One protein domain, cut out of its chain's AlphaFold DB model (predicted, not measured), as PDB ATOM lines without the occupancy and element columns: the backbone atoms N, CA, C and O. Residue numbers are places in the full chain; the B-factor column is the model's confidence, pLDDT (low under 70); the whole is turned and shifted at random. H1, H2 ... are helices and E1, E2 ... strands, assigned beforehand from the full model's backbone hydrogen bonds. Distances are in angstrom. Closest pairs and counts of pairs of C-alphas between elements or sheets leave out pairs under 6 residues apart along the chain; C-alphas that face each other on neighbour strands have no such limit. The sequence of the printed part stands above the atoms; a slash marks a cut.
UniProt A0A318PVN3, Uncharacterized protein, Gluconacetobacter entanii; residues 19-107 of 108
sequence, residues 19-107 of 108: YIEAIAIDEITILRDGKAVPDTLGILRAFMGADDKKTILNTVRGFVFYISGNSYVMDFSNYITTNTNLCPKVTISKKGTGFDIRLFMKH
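This is residues 19 to 107 of the 108 residues of an uncharacterized protein of Gluconacetobacter entanii (UniProt A0A318PVN3). One antiparallel sheet of eight strands, strongly twisted, is curled like part of a barrel round the short helix H1; it stays open, with its edge strands E1 and E3 apart. The printed part has 89 residues, in the order E1 E2 E3 H1 E4 E5 E6 E7 E8, and is mostly strand. Across the sheet the order is E1 E8 E7 E4 E5 E6 E2 E3. The whole is compact, with a radius of gyration of the C-alphas of 12.4 A, and rounded, spanning 32 by 29 by 21 A.

Find C-alpha 19 at (230.734, 183.672, 182.979), where E1, residues 19 to 23, begins. Next come E2, 29 to 32, E3, 35 to 37, and H1, 43 to 48. Then read E4, 53 to 59, 19.5 A long; E5, 62 to 67, 16.2 A; E6, 70 to 75, 15.9 A; E7, 87 to 95, 25.4 A; and E8, 98 to 106, 25.2 A, ending at C-alpha 106 (237.892, 181.773, 187.934).

Start at edge strand E1: N 20 and O 103 of E8 are 2.9 A apart. In the hairpin E7 and E8, look at N 91 and O 102, 2.8 A. E4 is staggered, pairing with E7 over 53 to 57, N 56 to O 90 at 2.8 A, and with E5 over 58 to 59, N 59 to O 62 at 2.9 A. E4 E5 E6 form a meander, each strand the antiparallel neighbour of the one before; E7, neighbour of E4, completes a Greek key. H1 is on the sheet, its C-alpha 47 5.9 A from C-alpha 67 of E5, and its O i to N i+4 pairs are within hydrogen-bond range.

The C-alphas of Asn 85 and Thr 97 are the farthest apart, 35.4 A. The printed part has no cut; the link E6 to E7 is long, the others tight. Mean pLDDT of the printed part is 76.1, and residues 76 to 88 are among those under 70.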
ATOM      1  N   TYR A  19     232.006 184.385 183.021       58.69
ATOM      2  CA  TYR A  19     230.734 183.672 182.979       58.69
ATOM      3  C   TYR A  19     230.744 182.668 181.831       58.69
ATOM      4  O   TYR A  19     230.978 183.041 180.682       58.69
ATOM      5  N   ILE A  20     230.466 181.410 182.139       58.84
ATOM      6  CA  ILE A  20     230.351 180.350 181.149       58.84
ATOM      7  C   ILE A  20     228.978 179.753 181.339       58.84
ATOM      8  O   ILE A  20     228.781 178.938 182.220       58.84
ATOM      9  N   GLU A  21     228.052 180.188 180.498       65.06
ATOM     10  CA  GLU A  21     226.796 179.495 180.236       65.06
ATOM     11  C   GLU A  21     225.790 179.397 181.407       65.06
ATOM     12  O   GLU A  21     226.105 179.179 182.580       65.06
ATOM     13  N   ALA A  22     224.517 179.605 181.067       69.81
ATOM     14  CA  ALA A  22     223.411 179.256 181.951       69.81
ATOM     15  C   ALA A  22     223.087 177.796 181.677       69.81
ATOM     16  O   ALA A  22     222.828 177.457 180.525       69.81
ATOM     17  N   ILE A  23     223.077 176.966 182.715       71.12
ATOM     18  CA  ILE A  23     222.802 175.542 182.561       71.12
ATOM     19  C   ILE A  23     221.393 175.270 183.056       71.12
ATOM     20  O   ILE A  23     221.030 175.638 184.183       71.12
ATOM     21  N   ALA A  24     220.582 174.661 182.198       73.44
ATOM     22  CA  ALA A  24     219.236 174.281 182.574       73.44
ATOM     23  C   ALA A  24     219.291 173.091 183.548       73.44
ATOM     24  O   ALA A  24     220.177 172.246 183.471       73.44
ATOM     25  N   ILE A  25     218.374 173.029 184.520       72.62
ATOM     26  CA  ILE A  25     218.403 171.998 185.580       72.62
ATOM     27  C   ILE A  25     218.296 170.581 184.996       72.62
ATOM     28  O   ILE A  25     218.878 169.645 185.534       72.62
ATOM     29  N   ASP A  26     217.547 170.422 183.909       74.00
ATOM     30  CA  ASP A  26     217.355 169.168 183.182       74.00
ATOM     31  C   ASP A  26     218.603 168.703 182.419       74.00
ATOM     32  O   ASP A  26     218.721 167.517 182.115       74.00
ATOM     33  N   GLU A  27     219.564 169.593 182.182       69.56
ATOM     34  CA  GLU A  27     220.864 169.263 181.587       69.56
ATOM     35  C   GLU A  27     221.876 168.760 182.629       69.56
ATOM     36  O   GLU A  27     222.992 168.360 182.288       69.56
ATOM     37  N   ILE A  28     221.499 168.747 183.911       75.75
ATOM     38  CA  ILE A  28     222.386 168.384 185.011       75.75
ATOM     39  C   ILE A  28     222.166 166.941 185.424       75.75
ATOM     40  O   ILE A  28     221.088 166.544 185.869       75.75
ATOM     41  N   THR A  29     223.249 166.168 185.400       81.75
ATOM     42  CA  THR A  29     223.268 164.845 186.016       81.75
ATOM     43  C   THR A  29     223.844 164.948 187.423       81.75
ATOM     44  O   THR A  29     224.985 165.361 187.613       81.75
ATOM     45  N   ILE A  30     223.069 164.560 188.439       86.62
ATOM     46  CA  ILE A  30     223.572 164.430 189.812       86.62
ATOM     47  C   ILE A  30     223.941 162.969 190.049       86.62
ATOM     48  O   ILE A  30     223.139 162.075 189.798       86.62
ATOM     49  N   LEU A  31     225.144 162.713 190.557       88.25
ATOM     50  CA  LEU A  31     225.628 161.382 190.902       88.25
ATOM     51  C   LEU A  31     225.695 161.199 192.423       88.25
ATOM     52  O   LEU A  31     226.167 162.079 193.144       88.25
ATOM     53  N   ARG A  32     225.311 160.013 192.899       90.06
ATOM     54  CA  ARG A  32     225.575 159.503 194.252       90.06
ATOM     55  C   ARG A  32     226.242 158.138 194.132       90.06
ATOM     56  O   ARG A  32     225.743 157.278 193.413       90.06
ATOM     57  N   ASP A  33     227.381 157.950 194.797       87.88
ATOM     58  CA  ASP A  33     228.163 156.703 194.732       87.88
ATOM     59  C   ASP A  33     228.444 156.239 193.282       87.88
ATOM     60  O   ASP A  33     228.408 155.053 192.960       87.88
ATOM     61  N   GLY A  34     228.680 157.206 192.384       84.75
ATOM     62  CA  GLY A  34     228.946 156.977 190.957       84.75
ATOM     63  C   GLY A  34     227.716 156.666 190.096       84.75
ATOM     64  O   GLY A  34     227.869 156.413 188.905       84.75
ATOM     65  N   LYS A  35     226.502 156.686 190.660       88.31
ATOM     66  CA  LYS A  35     225.250 156.411 189.940       88.31
ATOM     67  C   LYS A  35     224.402 157.670 189.814       88.31
ATOM     68  O   LYS A  35     224.252 158.403 190.790       88.31
ATOM     69  N   ALA A  36     223.822 157.888 188.636       87.56
ATOM     70  CA  ALA A  36     222.900 158.995 188.403       87.56
ATOM     71  C   ALA A  36     221.655 158.878 189.291       87.56
ATOM     72  O   ALA A  36     221.035 157.817 189.386       87.56
ATOM     73  N   VAL A  37     221.305 159.985 189.940       87.06
ATOM     74  CA  VAL A  37     220.113 160.144 190.768       87.06
ATOM     75  C   VAL A  37     219.316 161.349 190.267       87.06
ATOM     76  O   VAL A  37     219.897 162.403 190.007       87.06
ATOM     77  N   PRO A  38     217.990 161.226 190.111       77.25
ATOM     78  CA  PRO A  38     217.172 162.336 189.646       77.25
ATOM     79  C   PRO A  38     217.060 163.426 190.723       77.25
ATOM     80  O   PRO A  38     216.874 163.129 191.906       77.25
ATOM     81  N   ASP A  39     217.078 164.698 190.313       74.38
ATOM     82  CA  ASP A  39     216.824 165.839 191.214       74.38
ATOM     83  C   ASP A  39     215.336 165.978 191.612       74.38
ATOM     84  O   ASP A  39     214.954 166.861 192.378       74.38
ATOM     85  N   THR A  40     214.464 165.059 191.181       64.62
ATOM     86  CA  THR A  40     213.068 164.983 191.658       64.62
ATOM     87  C   THR A  40     212.969 164.751 193.167       64.62
ATOM     88  O   THR A  40     211.939 165.042 193.770       64.62
ATOM     89  N   LEU A  41     214.055 164.289 193.794       61.34
ATOM     90  CA  LEU A  41     214.183 164.148 195.244       61.34
ATOM     91  C   LEU A  41     214.440 165.485 195.965       61.34
ATOM     92  O   LEU A  41     214.623 165.497 197.181       61.34
ATOM     93  N   GLY A  42     214.471 166.608 195.240       81.81
ATOM     94  CA  GLY A  42     214.731 167.927 195.806       81.81
ATOM     95  C   GLY A  42     216.157 168.062 196.334       81.81
ATOM     96  O   GLY A  42     216.370 168.753 197.329       81.81
ATOM     97  N   ILE A  43     217.125 167.408 195.685       87.62
ATOM     98  CA  ILE A  43     218.530 167.371 196.112       87.62
ATOM     99  C   ILE A  43     219.089 168.792 196.112       87.62
ATOM    100  O   ILE A  43     219.657 169.226 197.113       87.62
ATOM    101  N   LEU A  44     218.850 169.561 195.049       86.31
ATOM    102  CA  LEU A  44     219.284 170.957 194.982       86.31
ATOM    103  C   LEU A  44     218.554 171.846 195.990       86.31
ATOM    104  O   LEU A  44     219.177 172.710 196.601       86.31
ATOM    105  N   ARG A  45     217.260 171.605 196.253       87.38
ATOM    106  CA  ARG A  45     216.521 172.324 197.312       87.38
ATOM    107  C   ARG A  45     217.125 172.056 198.686       87.38
ATOM    108  O   ARG A  45     217.367 173.004 199.429       87.38
ATOM    109  N   ALA A  46     217.405 170.795 199.001       89.50
ATOM    110  CA  ALA A  46     218.016 170.393 200.261       89.50
ATOM    111  C   ALA A  46     219.448 170.932 200.397       89.50
ATOM    112  O   ALA A  46     219.803 171.456 201.451       89.50
ATOM    113  N   PHE A  47     220.244 170.878 199.327       89.88
ATOM    114  CA  PHE A  47     221.587 171.452 199.296       89.88
ATOM    115  C   PHE A  47     221.566 172.964 199.538       89.88
ATOM    116  O   PHE A  47     222.353 173.473 200.339       89.88
ATOM    117  N   MET A  48     220.660 173.689 198.878       89.56
ATOM    118  CA  MET A  48     220.530 175.135 199.037       89.56
ATOM    119  C   MET A  48     220.032 175.519 200.434       89.56
ATOM    120  O   MET A  48     220.475 176.529 200.973       89.56
ATOM    121  N   GLY A  49     219.170 174.710 201.056       88.06
ATOM    122  CA  GLY A  49     218.663 174.976 202.402       88.06
ATOM    123  C   GLY A  49     217.982 176.347 202.481       88.06
ATOM    124  O   GLY A  49     217.102 176.645 201.672       88.06
ATOM    125  N   ALA A  50     218.405 177.195 203.423       86.94
ATOM    126  CA  ALA A  50     217.914 178.570 203.560       86.94
ATOM    127  C   ALA A  50     218.592 179.568 202.602       86.94
ATOM    128  O   ALA A  50     218.017 180.612 202.326       86.94
ATOM    129  N   ASP A  51     219.750 179.234 202.031       86.19
ATOM    130  CA  ASP A  51     220.559 180.187 201.270       86.19
ATOM    131  C   ASP A  51     219.937 180.505 199.906       86.19
ATOM    132  O   ASP A  51     219.419 179.618 199.222       86.19
ATOM    133  N   ASP A  52     220.010 181.767 199.485       83.38
ATOM    134  CA  ASP A  52     219.535 182.196 198.162       83.38
ATOM    135  C   ASP A  52     220.538 181.874 197.054       83.38
ATOM    136  O   ASP A  52     220.159 181.708 195.892       83.38
ATOM    137  N   LYS A  53     221.820 181.746 197.412       86.19
ATOM    138  CA  LYS A  53     222.924 181.484 196.491       86.19
ATOM    139  C   LYS A  53     224.019 180.659 197.169       86.19
ATOM    140  O   LYS A  53     224.450 180.993 198.268       86.19
ATOM    141  N   LYS A  54     224.517 179.628 196.481       87.31
ATOM    142  CA  LYS A  54     225.705 178.853 196.878       87.31
ATOM    143  C   LYS A  54     226.667 178.705 195.717       87.31
ATOM    144  O   LYS A  54     226.239 178.554 194.577       87.31
ATOM    145  N   THR A  55     227.960 178.692 196.023       83.56
ATOM    146  CA  THR A  55     229.021 178.424 195.050       83.56
ATOM    147  C   THR A  55     229.787 177.171 195.458       83.56
ATOM    148  O   THR A  55     230.261 177.070 196.587       83.56
ATOM    149  N   ILE A  56     229.899 176.224 194.532       81.75
ATOM    150  CA  ILE A  56     230.609 174.956 194.679       81.75
ATOM    151  C   ILE A  56     231.904 175.042 193.873       81.75
ATOM    152  O   ILE A  56     231.899 175.461 192.713       81.75
ATOM    153  N   LEU A  57     233.015 174.651 194.491       75.12
ATOM    154  CA  LEU A  57     234.309 174.558 193.822       75.12
ATOM    155  C   LEU A  57     234.390 173.277 192.992       75.12
ATOM    156  O   LEU A  57     233.890 172.230 193.409       75.12
ATOM    157  N   ASN A  58     235.053 173.346 191.840       73.06
ATOM    158  CA  ASN A  58     235.415 172.140 191.111       73.06
ATOM    159  C   ASN A  58     236.448 171.319 191.895       73.06
ATOM    160  O   ASN A  58     237.307 171.857 192.595       73.06
ATOM    161  N   THR A  59     236.380 170.007 191.734       72.00
ATOM    162  CA  THR A  59     237.371 169.051 192.224       72.00
ATOM    163  C   THR A  59     237.791 168.145 191.070       72.00
ATOM    164  O   THR A  59     237.138 168.105 190.031       72.00
ATOM    165  N   VAL A  60     238.818 167.316 191.266       68.69
ATOM    166  CA  VAL A  60     239.191 166.271 190.289       68.69
ATOM    167  C   VAL A  60     238.062 165.269 189.996       68.69
ATOM    168  O   VAL A  60     238.134 164.526 189.025       68.69
ATOM    169  N   ARG A  61     237.021 165.236 190.838       68.75
ATOM    170  CA  ARG A  61     235.832 164.386 190.690       68.75
ATOM    171  C   ARG A  61     234.626 165.141 190.114       68.75
ATOM    172  O   ARG A  61     233.561 164.547 190.038       68.75
ATOM    173  N   GLY A  62     234.768 166.423 189.763       72.50
ATOM    174  CA  GLY A  62     233.670 167.334 189.414       72.50
ATOM    175  C   GLY A  62     233.243 168.232 190.583       72.50
ATOM    176  O   GLY A  62     233.979 168.389 191.563       72.50
ATOM    177  N   PHE A  63     232.046 168.819 190.510       80.81
ATOM    178  CA  PHE A  63     231.521 169.705 191.557       80.81
ATOM    179  C   PHE A  63     230.882 168.889 192.678       80.81
ATOM    180  O   PHE A  63     229.758 168.398 192.555       80.81
ATOM    181  N   VAL A  64     231.617 168.733 193.777       84.75
ATOM    182  CA  VAL A  64     231.203 167.904 194.913       84.75
ATOM    183  C   VAL A  64     230.465 168.749 195.942       84.75
ATOM    184  O   VAL A  64     230.958 169.791 196.370       84.75
ATOM    185  N   PHE A  65     229.309 168.270 196.391       88.62
ATOM    186  CA  PHE A  65     228.555 168.880 197.480       88.62
ATOM    187  C   PHE A  65     227.979 167.826 198.428       88.62
ATOM    188  O   PHE A  65     227.860 166.651 198.084       88.62
ATOM    189  N   TYR A  66     227.639 168.249 199.646       88.31
ATOM    190  CA  TYR A  66     227.238 167.347 200.725       88.31
ATOM    191  C   TYR A  66     225.855 167.703 201.262       88.31
ATOM    192  O   TYR A  66     225.554 168.875 201.491       88.31
ATOM    193  N   ILE A  67     225.033 166.682 201.504       89.06
ATOM    194  CA  ILE A  67     223.723 166.810 202.154       89.06
ATOM    195  C   ILE A  67     223.607 165.709 203.201       89.06
ATOM    196  O   ILE A  67     223.685 164.526 202.869       89.06
ATOM    197  N   SER A  68     223.413 166.087 204.466       86.12
ATOM    198  CA  SER A  68     223.174 165.150 205.577       86.12
ATOM    199  C   SER A  68     224.163 163.971 205.618       86.12
ATOM    200  O   SER A  68     223.765 162.822 205.782       86.12
ATOM    201  N   GLY A  69     225.454 164.247 205.400       85.69
ATOM    202  CA  GLY A  69     226.527 163.243 205.407       85.69
ATOM    203  C   GLY A  69     226.709 162.448 204.106       85.69
ATOM    204  O   GLY A  69     227.684 161.713 203.987       85.69
ATOM    205  N   ASN A  70     225.832 162.612 203.112       88.25
ATOM    206  CA  ASN A  70     225.989 162.000 201.793       88.25
ATOM    207  C   ASN A  70     226.728 162.944 200.841       88.25
ATOM    208  O   ASN A  70     226.452 164.145 200.816       88.25
ATOM    209  N   SER A  71     227.637 162.388 200.038       89.25
ATOM    210  CA  SER A  71     228.344 163.104 198.974       89.25
ATOM    211  C   SER A  71     227.593 162.967 197.655       89.25
ATOM    212  O   SER A  71     227.237 161.861 197.248       89.25
ATOM    213  N   TYR A  72     227.443 164.084 196.958       89.81
ATOM    214  CA  TYR A  72     226.880 164.162 195.618       89.81
ATOM    215  C   TYR A  72     227.877 164.837 194.685       89.81
ATOM    216  O   TYR A  72     228.681 165.667 195.114       89.81
ATOM    217  N   VAL A  73     227.824 164.474 193.410       87.62
ATOM    218  CA  VAL A  73     228.617 165.102 192.354       87.62
ATOM    219  C   VAL A  73     227.663 165.643 191.308       87.62
ATOM    220  O   VAL A  73     226.838 164.895 190.793       87.62
ATOM    221  N   MET A  74     227.769 166.928 190.998       83.56
ATOM    222  CA  MET A  74     227.127 167.491 189.819       83.56
ATOM    223  C   MET A  74     228.042 167.228 188.619       83.56
ATOM    224  O   MET A  74     229.140 167.788 188.538       83.56
ATOM    225  N   ASP A  75     227.626 166.311 187.750       74.94
ATOM    226  CA  ASP A  75     228.360 165.926 186.551       74.94
ATOM    227  C   ASP A  75     227.985 166.856 185.394       74.94
ATOM    228  O   ASP A  75     226.837 166.906 184.952       74.94
ATOM    229  N   PHE A  76     228.990 167.589 184.919       66.75
ATOM    230  CA  PHE A  76     228.926 168.431 183.731       66.75
ATOM    231  C   PHE A  76     229.961 167.985 182.704       66.75
ATOM    232  O   PHE A  76     230.566 168.823 182.051       66.75
ATOM    233  N   SER A  77     230.229 166.690 182.564       59.72
ATOM    234  CA  SER A  77     231.208 166.133 181.615       59.72
ATOM    235  C   SER A  77     231.130 166.715 180.194       59.72
ATOM    236  O   SER A  77     232.163 166.821 179.538       59.72
ATOM    237  N   ASN A  78     229.962 167.201 179.757       55.25
ATOM    238  CA  ASN A  78     229.786 167.930 178.493       55.25
ATOM    239  C   ASN A  78     230.380 169.360 178.467       55.25
ATOM    240  O   ASN A  78     230.685 169.872 177.394       55.25
ATOM    241  N   TYR A  79     230.558 169.994 179.626       54.44
ATOM    242  CA  TYR A  79     231.005 171.383 179.822       54.44
ATOM    243  C   TYR A  79     232.331 171.487 180.601       54.44
ATOM    244  O   TYR A  79     232.833 172.586 180.850       54.44
ATOM    245  N   ILE A  80     232.914 170.355 181.013       52.97
ATOM    246  CA  ILE A  80     234.187 170.312 181.735       52.97
ATOM    247  C   ILE A  80     235.339 170.525 180.752       52.97
ATOM    248  O   ILE A  80     235.544 169.773 179.801       52.97
ATOM    249  N   THR A  81     236.151 171.536 181.040       50.28
ATOM    250  CA  THR A  81     237.487 171.642 180.464       50.28
ATOM    251  C   THR A  81     238.369 170.518 181.008       50.28
ATOM    252  O   THR A  81     238.457 170.310 182.216       50.28
ATOM    253  N   THR A  82     239.063 169.794 180.131       51.62
ATOM    254  CA  THR A  82     240.087 168.812 180.533       51.62
ATOM    255  C   THR A  82     241.349 169.479 181.087       51.62
ATOM    256  O   THR A  82     242.269 168.797 181.539       51.62
ATOM    257  N   ASN A  83     241.410 170.814 181.060       56.19
ATOM    258  CA  ASN A  83     242.513 171.581 181.605       56.19
ATOM    259  C   ASN A  83     242.377 171.706 183.129       56.19
ATOM    260  O   ASN A  83     241.649 172.555 183.641       56.19
ATOM    261  N   THR A  84     243.135 170.876 183.844       53.03
ATOM    262  CA  THR A  84     243.207 170.832 185.313       53.03
ATOM    263  C   THR A  84     243.688 172.131 185.960       53.03
ATOM    264  O   THR A  84     243.531 172.284 187.167       53.03
ATOM    265  N   ASN A  85     244.273 173.056 185.189       55.34
ATOM    266  CA  ASN A  85     244.738 174.353 185.692       55.34
ATOM    267  C   ASN A  85     243.625 175.412 185.724       55.34
ATOM    268  O   ASN A  85     243.832 176.502 186.247       55.34
ATOM    269  N   LEU A  86     242.446 175.110 185.173       57.69
ATOM    270  CA  LEU A  86     241.256 175.935 185.322       57.69
ATOM    271  C   LEU A  86     240.441 175.376 186.489       57.69
ATOM    272  O   LEU A  86     240.057 174.206 186.485       57.69
ATOM    273  N   CYS A  87     240.169 176.215 187.490       63.28
ATOM    274  CA  CYS A  87     239.355 175.865 188.653       63.28
ATOM    275  C   CYS A  87     237.944 176.451 188.502       63.28
ATOM    276  O   CYS A  87     237.627 177.457 189.150       63.28
ATOM    277  N   PRO A  88     237.076 175.882 187.640       69.75
ATOM    278  CA  PRO A  88     235.736 176.404 187.500       69.75
ATOM    279  C   PRO A  88     234.972 176.281 188.820       69.75
ATOM    280  O   PRO A  88     235.272 175.467 189.695       69.75
ATOM    281  N   LYS A  89     233.966 177.126 188.979       75.31
ATOM    282  CA  LYS A  89     233.049 177.128 190.111       75.31
ATOM    283  C   LYS A  89     231.636 177.135 189.560       75.31
ATOM    284  O   LYS A  89     231.354 177.846 188.601       75.31
ATOM    285  N   VAL A  90     230.741 176.390 190.187       77.88
ATOM    286  CA  VAL A  90     229.314 176.423 189.856       77.88
ATOM    287  C   VAL A  90     228.604 177.226 190.920       77.88
ATOM    288  O   VAL A  90     228.759 176.963 192.109       77.88
ATOM    289  N   THR A  91     227.828 178.215 190.505       83.00
ATOM    290  CA  THR A  91     226.917 178.924 191.398       83.00
ATOM    291  C   THR A  91     225.495 178.498 191.107       83.00
ATOM    292  O   THR A  91     225.041 178.576 189.970       83.00
ATOM    293  N   ILE A  92     224.779 178.130 192.159       86.00
ATOM    294  CA  ILE A  92     223.355 177.817 192.129       86.00
ATOM    295  C   ILE A  92     222.644 178.944 192.869       86.00
ATOM    296  O   ILE A  92     223.014 179.274 193.996       86.00
ATOM    297  N   SER A  93     221.649 179.554 192.232       85.81
ATOM    298  CA  SER A  93     220.822 180.609 192.822       85.81
ATOM    299  C   SER A  93     219.350 180.208 192.777       85.81
ATOM    300  O   SER A  93     218.886 179.660 191.777       85.81
ATOM    301  N   LYS A  94     218.594 180.481 193.843       85.31
ATOM    302  CA  LYS A  94     217.135 180.313 193.838       85.31
ATOM    303  C   LYS A  94     216.501 181.410 192.986       85.31
ATOM    304  O   LYS A  94     216.816 182.586 193.144       85.31
ATOM    305  N   LYS A  95     215.573 181.036 192.104       79.31
ATOM    306  CA  LYS A  95     214.796 181.977 191.289       79.31
ATOM    307  C   LYS A  95     213.325 181.574 191.315       79.31
ATOM    308  O   LYS A  95     212.890 180.696 190.571       79.31
ATOM    309  N   GLY A  96     212.556 182.210 192.198       78.62
ATOM    310  CA  GLY A  96     211.170 181.819 192.460       78.62
ATOM    311  C   GLY A  96     211.097 180.371 192.951       78.62
ATOM    312  O   GLY A  96     211.732 180.014 193.939       78.62
ATOM    313  N   THR A  97     210.344 179.527 192.246       72.25
ATOM    314  CA  THR A  97     210.227 178.094 192.562       72.25
ATOM    315  C   THR A  97     211.330 177.230 191.942       72.25
ATOM    316  O   THR A  97     211.396 176.043 192.277       72.25
ATOM    317  N   GLY A  98     212.183 177.789 191.074       79.88
ATOM    318  CA  GLY A  98     213.246 177.081 190.353       79.88
ATOM    319  C   GLY A  98     214.663 177.486 190.767       79.88
ATOM    320  O   GLY A  98     214.868 178.245 191.720       79.88
ATOM    321  N   PHE A  99     215.642 176.981 190.016       81.88
ATOM    322  CA  PHE A  99     217.061 177.302 190.167       81.88
ATOM    323  C   PHE A  99     217.632 177.907 188.891       81.88
ATOM    324  O   PHE A  99     217.226 177.560 187.786       81.88
ATOM    325  N   ASP A 100     218.582 178.810 189.078       82.25
ATOM    326  CA  ASP A 100     219.451 179.359 188.046       82.25
ATOM    327  C   ASP A 100     220.878 178.893 188.351       82.25
ATOM    328  O   ASP A 100     221.408 179.174 189.435       82.25
ATOM    329  N   ILE A 101     221.459 178.117 187.438       79.25
ATOM    330  CA  ILE A 101     222.740 177.439 187.628       79.25
ATOM    331  C   ILE A 101     223.711 177.979 186.598       79.25
ATOM    332  O   ILE A 101     223.445 177.996 185.401       79.25
ATOM    333  N   ARG A 102     224.835 178.476 187.099       78.06
ATOM    334  CA  ARG A 102     225.793 179.246 186.320       78.06
ATOM    335  C   ARG A 102     227.184 178.711 186.577       78.06
ATOM    336  O   ARG A 102     227.610 178.633 187.735       78.06
ATOM    337  N   LEU A 103     227.890 178.378 185.511       74.50
ATOM    338  CA  LEU A 103     229.282 177.977 185.581       74.50
ATOM    339  C   LEU A 103     230.163 179.226 185.414       74.50
ATOM    340  O   LEU A 103     229.896 180.133 184.628       74.50
ATOM    341  N   PHE A 104     231.206 179.319 186.227       69.06
ATOM    342  CA  PHE A 104     232.170 180.412 186.191       69.06
ATOM    343  C   PHE A 104     233.562 179.816 186.099       69.06
ATOM    344  O   PHE A 104     233.911 178.954 186.902       69.06
ATOM    345  N   MET A 105     234.390 180.304 185.181       64.06
ATOM    346  CA  MET A 105     235.830 180.080 185.278       64.06
ATOM    347  C   MET A 105     236.433 181.225 186.067       64.06
ATOM    348  O   MET A 105     236.444 182.367 185.611       64.06
ATOM    349  N   LYS A 106     236.943 180.904 187.254       54.56
ATOM    350  CA  LYS A 106     237.892 181.773 187.934       54.56
ATOM    351  C   LYS A 106     239.280 181.421 187.403       54.56
ATOM    352  O   LYS A 106     239.673 180.257 187.466       54.56
ATOM    353  N   HIS A 107     239.970 182.409 186.850       50.06
ATOM    354  CA  HIS A 107     241.419 182.340 186.731       50.06
ATOM    355  C   HIS A 107     241.968 182.690 188.125       50.06
ATOM    356  O   HIS A 107     241.427 183.580 188.787       50.06
TER     357      HIS A 107